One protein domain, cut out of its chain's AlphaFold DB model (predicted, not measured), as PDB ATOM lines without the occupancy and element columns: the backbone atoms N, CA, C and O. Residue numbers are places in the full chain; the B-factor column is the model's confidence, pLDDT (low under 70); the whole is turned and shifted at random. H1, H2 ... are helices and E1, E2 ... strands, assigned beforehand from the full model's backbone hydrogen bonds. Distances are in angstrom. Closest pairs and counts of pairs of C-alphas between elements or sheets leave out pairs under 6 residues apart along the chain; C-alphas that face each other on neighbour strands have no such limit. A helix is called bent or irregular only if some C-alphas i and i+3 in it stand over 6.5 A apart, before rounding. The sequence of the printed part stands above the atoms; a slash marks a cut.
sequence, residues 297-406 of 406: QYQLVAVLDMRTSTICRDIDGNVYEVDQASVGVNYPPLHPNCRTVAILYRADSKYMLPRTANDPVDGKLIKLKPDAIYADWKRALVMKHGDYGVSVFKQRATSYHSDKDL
ATOM      1  N   GLN A 297     118.739 144.514 151.472       86.81
ATOM      2  CA  GLN A 297     119.871 144.547 152.390       86.81
ATOM      3  C   GLN A 297     120.014 145.899 153.081       86.81
ATOM      4  O   GLN A 297     119.699 146.957 152.526       86.81
ATOM      5  N   TYR A 298     120.562 145.859 154.290       87.94
ATOM      6  CA  TYR A 298     120.995 147.034 155.031       87.94
ATOM      7  C   TYR A 298     122.409 146.834 155.571       87.94
ATOM      8  O   TYR A 298     122.860 145.712 155.785       87.94
ATOM      9  N   GLN A 299     123.101 147.943 155.806       86.62
ATOM     10  CA  GLN A 299     124.407 147.982 156.444       86.62
ATOM     11  C   GLN A 299     124.292 148.713 157.775       86.62
ATOM     12  O   GLN A 299     123.602 149.730 157.884       86.62
ATOM     13  N   LEU A 300     124.984 148.207 158.788       88.38
ATOM     14  CA  LEU A 300     125.101 148.875 160.071       88.38
ATOM     15  C   LEU A 300     126.268 149.853 160.063       88.38
ATOM     16  O   LEU A 300     127.377 149.507 159.671       88.38
ATOM     17  N   VAL A 301     126.009 151.077 160.513       83.25
ATOM     18  CA  VAL A 301     126.999 152.153 160.575       83.25
ATOM     19  C   VAL A 301     127.016 152.744 161.981       83.25
ATOM     20  O   VAL A 301     126.020 153.289 162.451       83.25
ATOM     21  N   ALA A 302     128.142 152.644 162.677       85.00
ATOM     22  CA  ALA A 302     128.318 153.157 164.035       85.00
ATOM     23  C   ALA A 302     128.831 154.596 164.035       85.00
ATOM     24  O   ALA A 302     129.745 154.918 163.292       85.00
ATOM     25  N   VAL A 303     128.322 155.481 164.889       80.06
ATOM     26  CA  VAL A 303     128.844 156.853 165.005       80.06
ATOM     27  C   VAL A 303     130.353 156.833 165.305       80.06
ATOM     28  O   VAL A 303     130.842 156.047 166.106       80.06
ATOM     29  N   LEU A 304     131.121 157.704 164.655       82.12
ATOM     30  CA  LEU A 304     132.578 157.762 164.810       82.12
ATOM     31  C   LEU A 304     132.971 158.707 165.945       82.12
ATOM     32  O   LEU A 304     133.397 159.837 165.713       82.12
ATOM     33  N   ASP A 305     132.785 158.262 167.187       80.94
ATOM     34  CA  ASP A 305     133.265 159.005 168.351       80.94
ATOM     35  C   ASP A 305     133.720 158.126 169.524       80.94
ATOM     36  O   ASP A 305     133.525 156.906 169.558       80.94
ATOM     37  N   MET A 306     134.327 158.755 170.533       82.69
ATOM     38  CA  MET A 306     134.902 158.056 171.690       82.69
ATOM     39  C   MET A 306     133.875 157.371 172.600       82.69
ATOM     40  O   MET A 306     134.240 156.485 173.372       82.69
ATOM     41  N   ARG A 307     132.596 157.745 172.502       80.44
ATOM     42  CA  ARG A 307     131.500 157.204 173.323       80.44
ATOM     43  C   ARG A 307     130.834 155.984 172.681       80.44
ATOM     44  O   ARG A 307     129.953 155.381 173.284       80.44
ATOM     45  N   THR A 308     131.201 155.646 171.451       83.00
ATOM     46  CA  THR A 308     130.666 154.486 170.731       83.00
ATOM     47  C   THR A 308     131.121 153.202 171.418       83.00
ATOM     48  O   THR A 308     132.307 153.045 171.709       83.00
ATOM     49  N   SER A 309     130.173 152.325 171.758       88.06
ATOM     50  CA  SER A 309     130.422 151.122 172.563       88.06
ATOM     51  C   SER A 309     131.246 150.087 171.793       88.06
ATOM     52  O   SER A 309     131.297 150.128 170.569       88.06
ATOM     53  N   THR A 310     131.854 149.124 172.487       89.12
ATOM     54  CA  THR A 310     132.525 147.988 171.830       89.12
ATOM     55  C   THR A 310     131.573 147.235 170.894       89.12
ATOM     56  O   THR A 310     131.912 147.048 169.737       89.12
ATOM     57  N   ILE A 311     130.333 146.971 171.327       88.81
ATOM     58  CA  ILE A 311     129.301 146.322 170.497       88.81
ATOM     59  C   ILE A 311     129.055 147.102 169.194       88.81
ATOM     60  O   ILE A 311     129.033 146.519 168.115       88.81
ATOM     61  N   CYS A 312     128.905 148.429 169.272       87.75
ATOM     62  CA  CYS A 312     128.735 149.270 168.086       87.75
ATOM     63  C   CYS A 312     129.962 149.233 167.168       87.75
ATOM     64  O   CYS A 312     129.805 149.264 165.955       87.75
ATOM     65  N   ARG A 313     131.174 149.206 167.732       89.62
ATOM     66  CA  ARG A 313     132.425 149.186 166.958       89.62
ATOM     67  C   ARG A 313     132.592 147.879 166.196       89.62
ATOM     68  O   ARG A 313     133.012 147.919 165.047       89.62
ATOM     69  N   ASP A 314     132.269 146.765 166.841       90.38
ATOM     70  CA  ASP A 314     132.493 145.422 166.305       90.38
ATOM     71  C   ASP A 314     131.513 145.082 165.176       90.38
ATOM     72  O   ASP A 314     131.827 144.277 164.305       90.38
ATOM     73  N   ILE A 315     130.336 145.712 165.174       88.44
ATOM     74  CA  ILE A 315     129.294 145.490 164.165       88.44
ATOM     75  C   ILE A 315     129.314 146.525 163.024       88.44
ATOM     76  O   ILE A 315     128.526 146.423 162.081       88.44
ATOM     77  N   ASP A 316     130.171 147.546 163.118       88.38
ATOM     78  CA  ASP A 316     130.260 148.631 162.139       88.38
ATOM     79  C   ASP A 316     130.715 148.103 160.774       88.38
ATOM     80  O   ASP A 316     131.768 147.483 160.654       88.38
ATOM     81  N   GLY A 317     129.926 148.375 159.737       84.62
ATOM     82  CA  GLY A 317     130.157 147.921 158.371       84.62
ATOM     83  C   GLY A 317     129.472 146.601 158.002       84.62
ATOM     84  O   GLY A 317     129.394 146.306 156.808       84.62
ATOM     85  N   ASN A 318     128.930 145.844 158.963       90.00
ATOM     86  CA  ASN A 318     128.271 144.565 158.679       90.00
ATOM     87  C   ASN A 318     126.980 144.759 157.872       90.00
ATOM     88  O   ASN A 318     126.204 145.684 158.130       90.00
ATOM     89  N   VAL A 319     126.744 143.855 156.920       89.88
ATOM     90  CA  VAL A 319     125.580 143.842 156.026       89.88
ATOM     91  C   VAL A 319     124.682 142.660 156.377       89.88
ATOM     92  O   VAL A 319     125.179 141.568 156.645       89.88
ATOM     93  N   TYR A 320     123.372 142.881 156.358       92.88
ATOM     94  CA  TYR A 320     122.363 141.872 156.671       92.88
ATOM     95  C   TYR A 320     121.156 142.003 155.739       92.88
ATOM     96  O   TYR A 320     120.908 143.069 155.165       92.88
ATOM     97  N   GLU A 321     120.378 140.928 155.639       94.19
ATOM     98  CA  GLU A 321     119.098 140.925 154.935       94.19
ATOM     99  C   GLU A 321     117.988 141.552 155.795       94.19
ATOM    100  O   GLU A 321     117.869 141.297 156.996       94.19
ATOM    101  N   VAL A 322     117.149 142.378 155.170       92.38
ATOM    102  CA  VAL A 322     116.026 143.091 155.800       92.38
ATOM    103  C   VAL A 322     114.964 142.125 156.328       92.38
ATOM    104  O   VAL A 322     114.339 142.396 157.356       92.38
ATOM    105  N   ASP A 323     114.744 140.995 155.657       93.25
ATOM    106  CA  ASP A 323     113.780 139.973 156.079       93.25
ATOM    107  C   ASP A 323     114.213 139.259 157.373       93.25
ATOM    108  O   ASP A 323     113.370 138.976 158.227       93.25
ATOM    109  N   GLN A 324     115.521 139.085 157.572       95.56
ATOM    110  CA  GLN A 324     116.158 138.513 158.761       95.56
ATOM    111  C   GLN A 324     116.434 139.543 159.869       95.56
ATOM    112  O   GLN A 324     117.008 139.205 160.909       95.56
ATOM    113  N   ALA A 325     116.044 140.804 159.672       96.12
ATOM    114  CA  ALA A 325     116.263 141.854 160.656       96.12
ATOM    115  C   ALA A 325     115.444 141.614 161.936       96.12
ATOM    116  O   ALA A 325     114.208 141.562 161.916       96.12
ATOM    117  N   SER A 326     116.158 141.565 163.056       93.25
ATOM    118  CA  SER A 326     115.653 141.463 164.418       93.25
ATOM    119  C   SER A 326     116.271 142.563 165.281       93.25
ATOM    120  O   SER A 326     117.486 142.608 165.509       93.25
ATOM    121  N   VAL A 327     115.409 143.447 165.787       93.00
ATOM    122  CA  VAL A 327     115.793 144.531 166.701       93.00
ATOM    123  C   VAL A 327     116.504 143.951 167.925       93.00
ATOM    124  O   VAL A 327     116.051 142.962 168.496       93.00
ATOM    125  N   GLY A 328     117.624 144.555 168.321       91.06
ATOM    126  CA  GLY A 328     118.433 144.111 169.458       91.06
ATOM    127  C   GLY A 328     119.435 142.998 169.144       91.06
ATOM    128  O   GLY A 328     120.288 142.723 169.981       91.06
ATOM    129  N   VAL A 329     119.371 142.383 167.958       91.88
ATOM    130  CA  VAL A 329     120.273 141.286 167.558       91.88
ATOM    131  C   VAL A 329     121.179 141.729 166.414       91.88
ATOM    132  O   VAL A 329     122.381 141.895 166.594       91.88
ATOM    133  N   ASN A 330     120.595 141.973 165.243       93.19
ATOM    134  CA  ASN A 330     121.293 142.431 164.040       93.19
ATOM    135  C   ASN A 330     120.710 143.753 163.515       93.19
ATOM    136  O   ASN A 330     121.089 144.205 162.437       93.19
ATOM    137  N   TYR A 331     119.803 144.385 164.264       94.12
ATOM    138  CA  TYR A 331     119.169 145.645 163.899       94.12
ATOM    139  C   TYR A 331     119.054 146.581 165.120       94.12
ATOM    140  O   TYR A 331     118.715 146.116 166.211       94.12
ATOM    141  N   PRO A 332     119.359 147.884 164.995       91.75
ATOM    142  CA  PRO A 332     119.357 148.815 166.126       91.75
ATOM    143  C   PRO A 332     117.956 149.077 166.727       91.75
ATOM    144  O   PRO A 332     116.957 148.976 166.010       91.75
ATOM    145  N   PRO A 333     117.875 149.448 168.026       92.94
ATOM    146  CA  PRO A 333     118.978 149.581 168.983       92.94
ATOM    147  C   PRO A 333     119.515 148.219 169.429       92.94
ATOM    148  O   PRO A 333     118.758 147.359 169.861       92.94
ATOM    149  N   LEU A 334     120.838 148.049 169.387       90.94
ATOM    150  CA  LEU A 334     121.517 146.805 169.787       90.94
ATOM    151  C   LEU A 334     121.748 146.710 171.303       90.94
ATOM    152  O   LEU A 334     121.974 145.638 171.846       90.94
ATOM    153  N   HIS A 335     121.758 147.852 171.987       90.19
ATOM    154  CA  HIS A 335     121.970 147.959 173.428       90.19
ATOM    155  C   HIS A 335     121.497 149.339 173.925       90.19
ATOM    156  O   HIS A 335     121.295 150.253 173.117       90.19
ATOM    157  N   PRO A 336     121.376 149.564 175.246       89.44
ATOM    158  CA  PRO A 336     121.066 150.889 175.776       89.44
ATOM    159  C   PRO A 336     122.117 151.929 175.369       89.44
ATOM    160  O   PRO A 336     123.315 151.646 175.414       89.44
ATOM    161  N   ASN A 337     121.688 153.140 174.995       85.25
ATOM    162  CA  ASN A 337     122.555 154.167 174.386       85.25
ATOM    163  C   ASN A 337     123.244 153.708 173.083       85.25
ATOM    164  O   ASN A 337     124.384 154.102 172.821       85.25
ATOM    165  N   CYS A 338     122.571 152.877 172.277       87.44
ATOM    166  CA  CYS A 338     123.063 152.476 170.959       87.44
ATOM    167  C   CYS A 338     123.450 153.694 170.112       87.44
ATOM    168  O   CYS A 338     122.800 154.740 170.162       87.44
ATOM    169  N   ARG A 339     124.538 153.543 169.356       84.06
ATOM    170  CA  ARG A 339     125.067 154.557 168.435       84.06
ATOM    171  C   ARG A 339     125.284 153.992 167.040       84.06
ATOM    172  O   ARG A 339     126.141 154.478 166.312       84.06
ATOM    173  N   THR A 340     124.551 152.938 166.712       85.38
ATOM    174  CA  THR A 340     124.571 152.289 165.406       85.38
ATOM    175  C   THR A 340     123.265 152.585 164.698       85.38
ATOM    176  O   THR A 340     122.203 152.532 165.315       85.38
ATOM    177  N   VAL A 341     123.365 152.879 163.407       82.00
ATOM    178  CA  VAL A 341     122.233 153.143 162.520       82.00
ATOM    179  C   VAL A 341     122.196 152.113 161.415       82.00
ATOM    180  O   VAL A 341     123.242 151.659 160.951       82.00
ATOM    181  N   ALA A 342     120.995 151.766 160.973       86.81
ATOM    182  CA  ALA A 342     120.805 150.964 159.779       86.81
ATOM    183  C   ALA A 342     120.661 151.885 158.558       86.81
ATOM    184  O   ALA A 342     119.782 152.752 158.501       86.81
ATOM    185  N   ILE A 343     121.506 151.688 157.546       80.50
ATOM    186  CA  ILE A 343     121.393 152.354 156.243       80.50
ATOM    187  C   ILE A 343     121.063 151.340 155.155       80.50
ATOM    188  O   ILE A 343     121.482 150.189 155.227       80.50
ATOM    189  N   LEU A 344     120.321 151.774 154.139       78.81
ATOM    190  CA  LEU A 344     120.030 150.940 152.980       78.81
ATOM    191  C   LEU A 344     121.347 150.558 152.291       78.81
ATOM    192  O   LEU A 344     122.184 151.429 152.031       78.81
ATOM    193  N   TYR A 345     121.526 149.269 152.001       78.00
ATOM    194  CA  TYR A 345     122.731 148.750 151.361       78.00
ATOM    195  C   TYR A 345     122.437 148.234 149.955       78.00
ATOM    196  O   TYR A 345     121.437 147.563 149.706       78.00
ATOM    197  N   ARG A 346     123.334 148.575 149.030       71.19
ATOM    198  CA  ARG A 346     123.295 148.173 147.625       71.19
ATOM    199  C   ARG A 346     124.717 147.940 147.141       71.19
ATOM    200  O   ARG A 346     125.478 148.900 147.015       71.19
ATOM    201  N   ALA A 347     125.054 146.685 146.857       63.25
ATOM    202  CA  ALA A 347     126.380 146.292 146.379       63.25
ATOM    203  C   ALA A 347     126.754 146.949 145.031       63.25
ATOM    204  O   ALA A 347     127.927 147.175 144.755       63.25
ATOM    205  N   ASP A 348     125.754 147.301 144.217       59.12
ATOM    206  CA  ASP A 348     125.889 147.949 142.907       59.12
ATOM    207  C   ASP A 348     125.860 149.490 142.970       59.12
ATOM    208  O   ASP A 348     125.908 150.167 141.936       59.12
ATOM    209  N   SER A 349     125.755 150.078 144.167       58.06
ATOM    210  CA  SER A 349     125.619 151.526 144.305       58.06
ATOM    211  C   SER A 349     126.906 152.239 143.896       58.06
ATOM    212  O   SER A 349     127.895 152.264 144.625       58.06
ATOM    213  N   LYS A 350     126.859 152.943 142.759       44.50
ATOM    214  CA  LYS A 350     127.921 153.856 142.288       44.50
ATOM    215  C   LYS A 350     128.139 155.070 143.214       44.50
ATOM    216  O   LYS A 350     129.008 155.902 142.961       44.50
ATOM    217  N   TYR A 351     127.349 155.191 144.280       46.25
ATOM    218  CA  TYR A 351     127.317 156.335 145.177       46.25
ATOM    219  C   TYR A 351     127.653 155.888 146.610       46.25
ATOM    220  O   TYR A 351     126.760 155.724 147.439       46.25
ATOM    221  N   MET A 352     128.946 155.682 146.889       53.47
ATOM    222  CA  MET A 352     129.488 155.381 148.226       53.47
ATOM    223  C   MET A 352     130.397 156.514 148.698       53.47
ATOM    224  O   MET A 352     131.228 157.020 147.941       53.47
ATOM    225  N   LEU A 353     130.199 156.976 149.931       55.09
ATOM    226  CA  LEU A 353     130.536 158.341 150.326       55.09
ATOM    227  C   LEU A 353     131.429 158.404 151.529       55.09
ATOM    228  O   LEU A 353     131.201 157.645 152.462       55.09
ATOM    229  N   PRO A 354     132.380 159.344 151.552       62.88
ATOM    230  CA  PRO A 354     133.322 159.422 152.641       62.88
ATOM    231  C   PRO A 354     132.594 159.644 153.965       62.88
ATOM    232  O   PRO A 354     131.786 160.568 154.093       62.88
ATOM    233  N   ARG A 355     132.894 158.813 154.962       70.88
ATOM    234  CA  ARG A 355     132.391 159.030 156.317       70.88
ATOM    235  C   ARG A 355     133.075 160.245 156.917       70.88
ATOM    236  O   ARG A 355     134.269 160.451 156.709       70.88
ATOM    237  N   THR A 356     132.337 161.045 157.674       72.50
ATOM    238  CA  THR A 356     132.900 162.221 158.336       72.50
ATOM    239  C   THR A 356     132.713 162.155 159.837       72.50
ATOM    240  O   THR A 356     131.660 161.737 160.310       72.50
ATOM    241  N   ALA A 357     133.718 162.602 160.577       76.31
ATOM    242  CA  ALA A 357     133.701 162.654 162.031       76.31
ATOM    243  C   ALA A 357     134.451 163.896 162.498       76.31
ATOM    244  O   ALA A 357     135.444 164.265 161.879       76.31
ATOM    245  N   ASN A 358     134.029 164.519 163.593       77.62
ATOM    246  CA  ASN A 358     134.870 165.534 164.221       77.62
ATOM    247  C   ASN A 358     136.037 164.842 164.927       77.62
ATOM    248  O   ASN A 358     135.849 163.857 165.642       77.62
ATOM    249  N   ASP A 359     137.235 165.363 164.722       81.31
ATOM    250  CA  ASP A 359     138.413 164.997 165.482       81.31
ATOM    251  C   ASP A 359     138.174 165.364 166.955       81.31
ATOM    252  O   ASP A 359     137.934 166.533 167.268       81.31
ATOM    253  N   PRO A 360     138.199 164.395 167.881       80.69
ATOM    254  CA  PRO A 360     137.906 164.665 169.278       80.69
ATOM    255  C   PRO A 360     139.018 165.454 169.982       80.69
ATOM    256  O   PRO A 360     138.768 165.939 171.082       80.69
ATOM    257  N   VAL A 361     140.211 165.574 169.384       81.38
ATOM    258  CA  VAL A 361     141.365 166.284 169.953       81.38
ATOM    259  C   VAL A 361     141.367 167.754 169.542       81.38
ATOM    260  O   VAL A 361     141.483 168.624 170.403       81.38
ATOM    261  N   ASP A 362     141.236 168.039 168.240       83.81
ATOM    262  CA  ASP A 362     141.347 169.404 167.693       83.81
ATOM    263  C   ASP A 362     140.029 169.985 167.143       83.81
ATOM    264  O   ASP A 362     139.988 171.145 166.732       83.81
ATOM    265  N   GLY A 363     138.945 169.202 167.140       80.44
ATOM    266  CA  GLY A 363     137.616 169.616 166.687       80.44
ATOM    267  C   GLY A 363     137.447 169.710 165.168       80.44
ATOM    268  O   GLY A 363     136.351 170.028 164.704       80.44
ATOM    269  N   LYS A 364     138.489 169.441 164.369       84.88
ATOM    270  CA  LYS A 364     138.426 169.550 162.904       84.88
ATOM    271  C   LYS A 364     137.713 168.352 162.286       84.88
ATOM    272  O   LYS A 364     137.797 167.234 162.775       84.88
ATOM    273  N   LEU A 365     137.045 168.560 161.155       79.56
ATOM    274  CA  LEU A 365     136.371 167.479 160.438       79.56
ATOM    275  C   LEU A 365     137.390 166.518 159.792       79.56
ATOM    276  O   LEU A 365     138.189 166.922 158.947       79.56
ATOM    277  N   ILE A 366     137.311 165.236 160.133       80.38
ATOM    278  CA  ILE A 366     138.023 164.125 159.493       80.38
ATOM    279  C   ILE A 366     137.114 163.523 158.425       80.38
ATOM    280  O   ILE A 366     135.957 163.208 158.700       80.38
ATOM    281  N   LYS A 367     137.649 163.331 157.216       81.56
ATOM    282  CA  LYS A 367     136.993 162.601 156.123       81.56
ATOM    283  C   LYS A 367     137.683 161.251 155.935       81.56
ATOM    284  O   LYS A 367     138.899 161.201 155.775       81.56
ATOM    285  N   LEU A 368     136.912 160.175 155.939       75.88
ATOM    286  CA  LEU A 368     137.358 158.795 155.750       75.88
ATOM    287  C   LEU A 368     136.821 158.240 154.438       75.88
ATOM    288  O   LEU A 368     135.972 158.857 153.803       75.88
ATOM    289  N   LYS A 369     137.291 157.061 154.031       76.88
ATOM    290  CA  LYS A 369     136.712 156.356 152.885       76.88
ATOM    291  C   LYS A 369     135.262 155.917 153.170       76.88
ATOM    292  O   LYS A 369     134.863 155.861 154.333       76.88
ATOM    293  N   PRO A 370     134.461 155.637 152.133       69.69
ATOM    294  CA  PRO A 370     133.083 155.195 152.312       69.69
ATOM    295  C   PRO A 370     132.865 153.903 153.077       69.69
ATOM    296  O   PRO A 370     131.931 153.789 153.862       69.69
ATOM    297  N   ASP A 371     133.743 152.951 152.829       71.75
ATOM    298  CA  ASP A 371     133.809 151.635 153.441       71.75
ATOM    299  C   ASP A 371     134.562 151.654 154.777       71.75
ATOM    300  O   ASP A 371     134.718 150.614 155.407       71.75
ATOM    301  N   ALA A 372     135.032 152.827 155.222       79.31
ATOM    302  CA  ALA A 372     135.774 152.940 156.464       79.31
ATOM    303  C   ALA A 372     134.889 152.571 157.656       79.31
ATOM    304  O   ALA A 372     133.805 153.125 157.863       79.31
ATOM    305  N   ILE A 373     135.405 151.692 158.496       84.38
ATOM    306  CA  ILE A 373     134.763 151.308 159.748       84.38
ATOM    307  C   ILE A 373     135.390 152.071 160.915       84.38
ATOM    308  O   ILE A 373     136.402 152.769 160.782       84.38
ATOM    309  N   TYR A 374     134.812 151.934 162.101       86.62
ATOM    310  CA  TYR A 374     135.294 152.580 163.315       86.62
ATOM    311  C   TYR A 374     136.782 152.315 163.573       86.62
ATOM    312  O   TYR A 374     137.510 153.198 164.035       86.62
ATOM    313  N   ALA A 375     137.259 151.110 163.247       88.56
ATOM    314  CA  ALA A 375     138.667 150.753 163.369       88.56
ATOM    315  C   ALA A 375     139.577 151.623 162.482       88.56
ATOM    316  O   ALA A 375     140.651 152.022 162.937       88.56
ATOM    317  N   ASP A 376     139.153 151.969 161.261       88.31
ATOM    318  CA  ASP A 376     139.897 152.873 160.374       88.31
ATOM    319  C   ASP A 376     139.945 154.292 160.937       88.31
ATOM    320  O   ASP A 376     141.010 154.909 160.970       88.31
ATOM    321  N   TRP A 377     138.813 154.792 161.444       89.25
ATOM    322  CA  TRP A 377     138.751 156.097 162.108       89.25
ATOM    323  C   TRP A 377     139.693 156.164 163.315       89.25
ATOM    324  O   TRP A 377     140.472 157.107 163.451       89.25
ATOM    325  N   LYS A 378     139.676 155.133 164.169       88.19
ATOM    326  CA  LYS A 378     140.549 155.055 165.345       88.19
ATOM    327  C   LYS A 378     142.026 155.007 164.942       88.19
ATOM    328  O   LYS A 378     142.832 155.706 165.551       88.19
ATOM    329  N   ARG A 379     142.381 154.229 163.911       89.50
ATOM    330  CA  ARG A 379     143.747 154.191 163.359       89.50
ATOM    331  C   ARG A 379     144.184 155.567 162.853       89.50
ATOM    332  O   ARG A 379     145.282 156.001 163.186       89.50
ATOM    333  N   ALA A 380     143.316 156.280 162.134       87.44
ATOM    334  CA  ALA A 380     143.606 157.631 161.654       87.44
ATOM    335  C   ALA A 380     143.868 158.624 162.802       87.44
ATOM    336  O   ALA A 380     144.776 159.448 162.705       87.44
ATOM    337  N   LEU A 381     143.128 158.523 163.913       88.00
ATOM    338  CA  LEU A 381     143.366 159.354 165.099       88.00
ATOM    339  C   LEU A 381     144.705 159.063 165.776       88.00
ATOM    340  O   LEU A 381     145.416 160.000 166.130       88.00
ATOM    341  N   VAL A 382     145.055 157.785 165.943       88.19
ATOM    342  CA  VAL A 382     146.340 157.381 166.536       88.19
ATOM    343  C   VAL A 382     147.505 157.845 165.666       88.19
ATOM    344  O   VAL A 382     148.469 158.395 166.188       88.19
ATOM    345  N   MET A 383     147.395 157.713 164.342       88.44
ATOM    346  CA  MET A 383     148.414 158.215 163.413       88.44
ATOM    347  C   MET A 383     148.596 159.736 163.503       88.44
ATOM    348  O   MET A 383     149.710 160.222 163.340       88.44
ATOM    349  N   LYS A 384     147.517 160.489 163.756       87.62
ATOM    350  CA  LYS A 384     147.553 161.956 163.819       87.62
ATOM    351  C   LYS A 384     148.044 162.502 165.166       87.62
ATOM    352  O   LYS A 384     148.767 163.491 165.174       87.62
ATOM    353  N   HIS A 385     147.647 161.890 166.285       87.88
ATOM    354  CA  HIS A 385     147.850 162.448 167.638       87.88
ATOM    355  C   HIS A 385     148.698 161.578 168.574       87.88
ATOM    356  O   HIS A 385     148.984 161.987 169.700       87.88
ATOM    357  N   GLY A 386     149.075 160.372 168.146       86.56
ATOM    358  CA  GLY A 386     149.693 159.359 168.998       86.56
ATOM    359  C   GLY A 386     148.718 158.732 170.005       86.56
ATOM    360  O   GLY A 386     147.658 159.277 170.326       86.56
ATOM    361  N   ASP A 387     149.087 157.567 170.544       81.94
ATOM    362  CA  ASP A 387     148.241 156.809 171.479       81.94
ATOM    363  C   ASP A 387     147.948 157.570 172.781       81.94
ATOM    364  O   ASP A 387     146.829 157.524 173.306       81.94
ATOM    365  N   TYR A 388     148.930 158.323 173.283       73.69
ATOM    366  CA  TYR A 388     148.774 159.104 174.507       73.69
ATOM    367  C   TYR A 388     147.712 160.202 174.343       73.69
ATOM    368  O   TYR A 388     146.788 160.279 175.154       73.69
ATOM    369  N   GLY A 389     147.762 160.973 173.247       74.12
ATOM    370  CA  GLY A 389     146.775 162.017 172.951       74.12
ATOM    371  C   GLY A 389     145.353 161.457 172.862       74.12
ATOM    372  O   GLY A 389     144.424 161.991 173.467       74.12
ATOM    373  N   VAL A 390     145.187 160.313 172.198       75.75
ATOM    374  CA  VAL A 390     143.890 159.633 172.067       75.75
ATOM    375  C   VAL A 390     143.356 159.129 173.417       75.75
ATOM    376  O   VAL A 390     142.157 159.243 173.690       75.75
ATOM    377  N   SER A 391     144.220 158.591 174.283       76.38
ATOM    378  CA  SER A 391     143.805 158.024 175.575       76.38
ATOM    379  C   SER A 391     143.292 159.078 176.566       76.38
ATOM    380  O   SER A 391     142.261 158.855 177.206       76.38
ATOM    381  N   VAL A 392     143.921 160.258 176.622       73.12
ATOM    382  CA  VAL A 392     143.482 161.390 177.460       73.12
ATOM    383  C   VAL A 392     142.078 161.859 177.065       73.12
ATOM    384  O   VAL A 392     141.216 162.071 177.920       73.12
ATOM    385  N   PHE A 393     141.797 161.976 175.766       71.00
ATOM    386  CA  PHE A 393     140.465 162.374 175.299       71.00
ATOM    387  C   PHE A 393     139.411 161.290 175.510       71.00
ATOM    388  O   PHE A 393     138.264 161.606 175.831       71.00
ATOM    389  N   LYS A 394     139.787 160.012 175.404       75.06
ATOM    390  CA  LYS A 394     138.897 158.904 175.759       75.06
ATOM    391  C   LYS A 394     138.477 158.979 177.233       75.06
ATOM    392  O   LYS A 394     137.289 158.849 177.512       75.06
ATOM    393  N   GLN A 395     139.415 159.260 178.143       70.19
ATOM    394  CA  GLN A 395     139.128 159.453 179.572       70.19
ATOM    395  C   GLN A 395     138.203 160.656 179.819       70.19
ATOM    396  O   GLN A 395     137.226 160.536 180.558       70.19
ATOM    397  N   ARG A 396     138.441 161.786 179.138       66.38
ATOM    398  CA  ARG A 396     137.561 162.970 179.210       66.38
ATOM    399  C   ARG A 396     136.145 162.692 178.706       66.38
ATOM    400  O   ARG A 396     135.179 163.160 179.295       66.38
ATOM    401  N   ALA A 397     135.994 161.924 177.627       65.00
ATOM    402  CA  ALA A 397     134.678 161.565 177.095       65.00
ATOM    403  C   ALA A 397     133.879 160.673 178.065       65.00
ATOM    404  O   ALA A 397     132.650 160.778 178.129       65.00
ATOM    405  N   THR A 398     134.570 159.822 178.830       61.50
ATOM    406  CA  THR A 398     133.962 159.012 179.891       61.50
ATOM    407  C   THR A 398     133.653 159.820 181.155       61.50
ATOM    408  O   THR A 398     132.585 159.621 181.725       61.50
ATOM    409  N   SER A 399     134.503 160.777 181.555       48.09
ATOM    410  CA  SER A 399     134.276 161.627 182.741       48.09
ATOM    411  C   SER A 399     133.292 162.780 182.506       48.09
ATOM    412  O   SER A 399     132.653 163.257 183.436       48.09
ATOM    413  N   TYR A 400     133.061 163.197 181.258       42.94
ATOM    414  CA  TYR A 400     132.026 164.191 180.939       42.94
ATOM    415  C   TYR A 400     130.615 163.745 181.380       42.94
ATOM    416  O   TYR A 400     129.748 164.586 181.598       42.94
ATOM    417  N   HIS A 401     130.379 162.437 181.548       44.88
ATOM    418  CA  HIS A 401     129.120 161.906 182.086       44.88
ATOM    419  C   HIS A 401     129.028 161.955 183.621       44.88
ATOM    420  O   HIS A 401     127.919 161.830 184.134       44.88
ATOM    421  N   SER A 402     130.141 162.125 184.348       39.16
ATOM    422  CA  SER A 402     130.132 162.266 185.811       39.16
ATOM    423  C   SER A 402     130.076 163.723 186.270       39.16
ATOM    424  O   SER A 402     129.458 163.998 187.292       39.16
ATOM    425  N   ASP A 403     130.654 164.657 185.502       29.64
ATOM    426  CA  ASP A 403     131.010 165.977 186.053       29.64
ATOM    427  C   ASP A 403     130.204 167.171 185.508       29.64
ATOM    428  O   ASP A 403     130.432 168.296 185.946       29.64
ATOM    429  N   LYS A 404     129.277 166.991 184.553       31.67
ATOM    430  CA  LYS A 404     128.595 168.138 183.906       31.67
ATOM    431  C   LYS A 404     127.076 168.217 183.998       31.67
ATOM    432  O   LYS A 404     126.500 169.114 183.396       31.67
ATOM    433  N   ASP A 405     126.456 167.357 184.795       29.67
ATOM    434  CA  ASP A 405     125.003 167.342 185.011       29.67
ATOM    435  C   ASP A 405     124.625 167.176 186.505       29.67
ATOM    436  O   ASP A 405     123.551 166.649 186.809       29.67
ATOM    437  N   LEU A 406     125.501 167.613 187.425       28.22
ATOM    438  CA  LEU A 406     125.178 167.778 188.852       28.22
ATOM    439  C   LEU A 406     124.626 169.174 189.146       28.22
ATOM    440  O   LEU A 406     125.250 170.157 188.683       28.22
TER     441      LEU A 406
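AT A GLANCE: This is residues 297 to 406 of the 406 residues of the protein "Prophage minor head protein" of Lactiplantibacillus pentosus MP-10 (UniProt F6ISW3). A small antiparallel sheet, in the order E2 E1 E3, lies at one end and the long bent helix H2 at the other, with the short helix H1 between the sheet and the arm H2a. The small hairpin of E4 and E5 is near H2a, and residues 399 to 406, of which 399 to 403 belong to H2, stick out. The printed part has 110 residues, with named elements in the order E1 H1 E2 E3 E4 E5 H2: two helices and five strands, a mixed class. It is only just compact, close to loose, with a radius of gyration of the C-alphas of 15.3 A and spans of 43 by 33 by 19 A.

HOW THE PARTS SIT: E1, residues 297 to 302, is antiparallel to E3, residues 340 to 345, with N 299 and O 343 2.8 A apart, and to E2, residues 319 to 321, with N 298 and O 320 2.9 A apart. H1, residues 310 to 314, only grazes this sheet. H2, residues 374 to 403, was assigned as one helix by its hydrogen bonds but is bent, C-alphas 384 and 387 being 9.3 A apart; its arms are H2a, residues 374 to 384, and H2b, residues 387 to 403. H1 and H2a are close but not clearly touching; their closest C-alphas, of Arg 313 and Tyr 374, are 5.7 A apart. H2a and H2b only just touch, with 3 pairs of C-alphas within 8 A, and only at the corner, H2b with residues 389 to 390 alone; the closest C-alphas, of Val 382 and Val 390, are 6.5 A apart. The arms stand at a steep tilt of 63 degrees, opposite ways. In the hairpin of E4, residues 356 to 358, and E5, residues 365 to 367, N 366 and O 357 are 2.7 A apart. Every O i to N i+4 pair is within hydrogen-bond range in H1 and H2a, and 11 of 13 in H2b.

IN THESE COORDINATES: E1 begins at C-alpha 297 (119.871, 144.547, 152.390) and is 16.8 A long; E3 is 14.6 A. H2a is 15.4 A and H2b 24.4 A, ending at C-alpha 403 (131.010, 165.977, 186.053).

THE WHOLE: The C-alphas of Asp 348 and Leu 406, the two farthest apart, are 50.0 A apart. The printed part has no cut, and the link E2 to E3 is long, 18 residues. The pLDDT is under 70 at residues 347 to 354, 370 and 396 to 406.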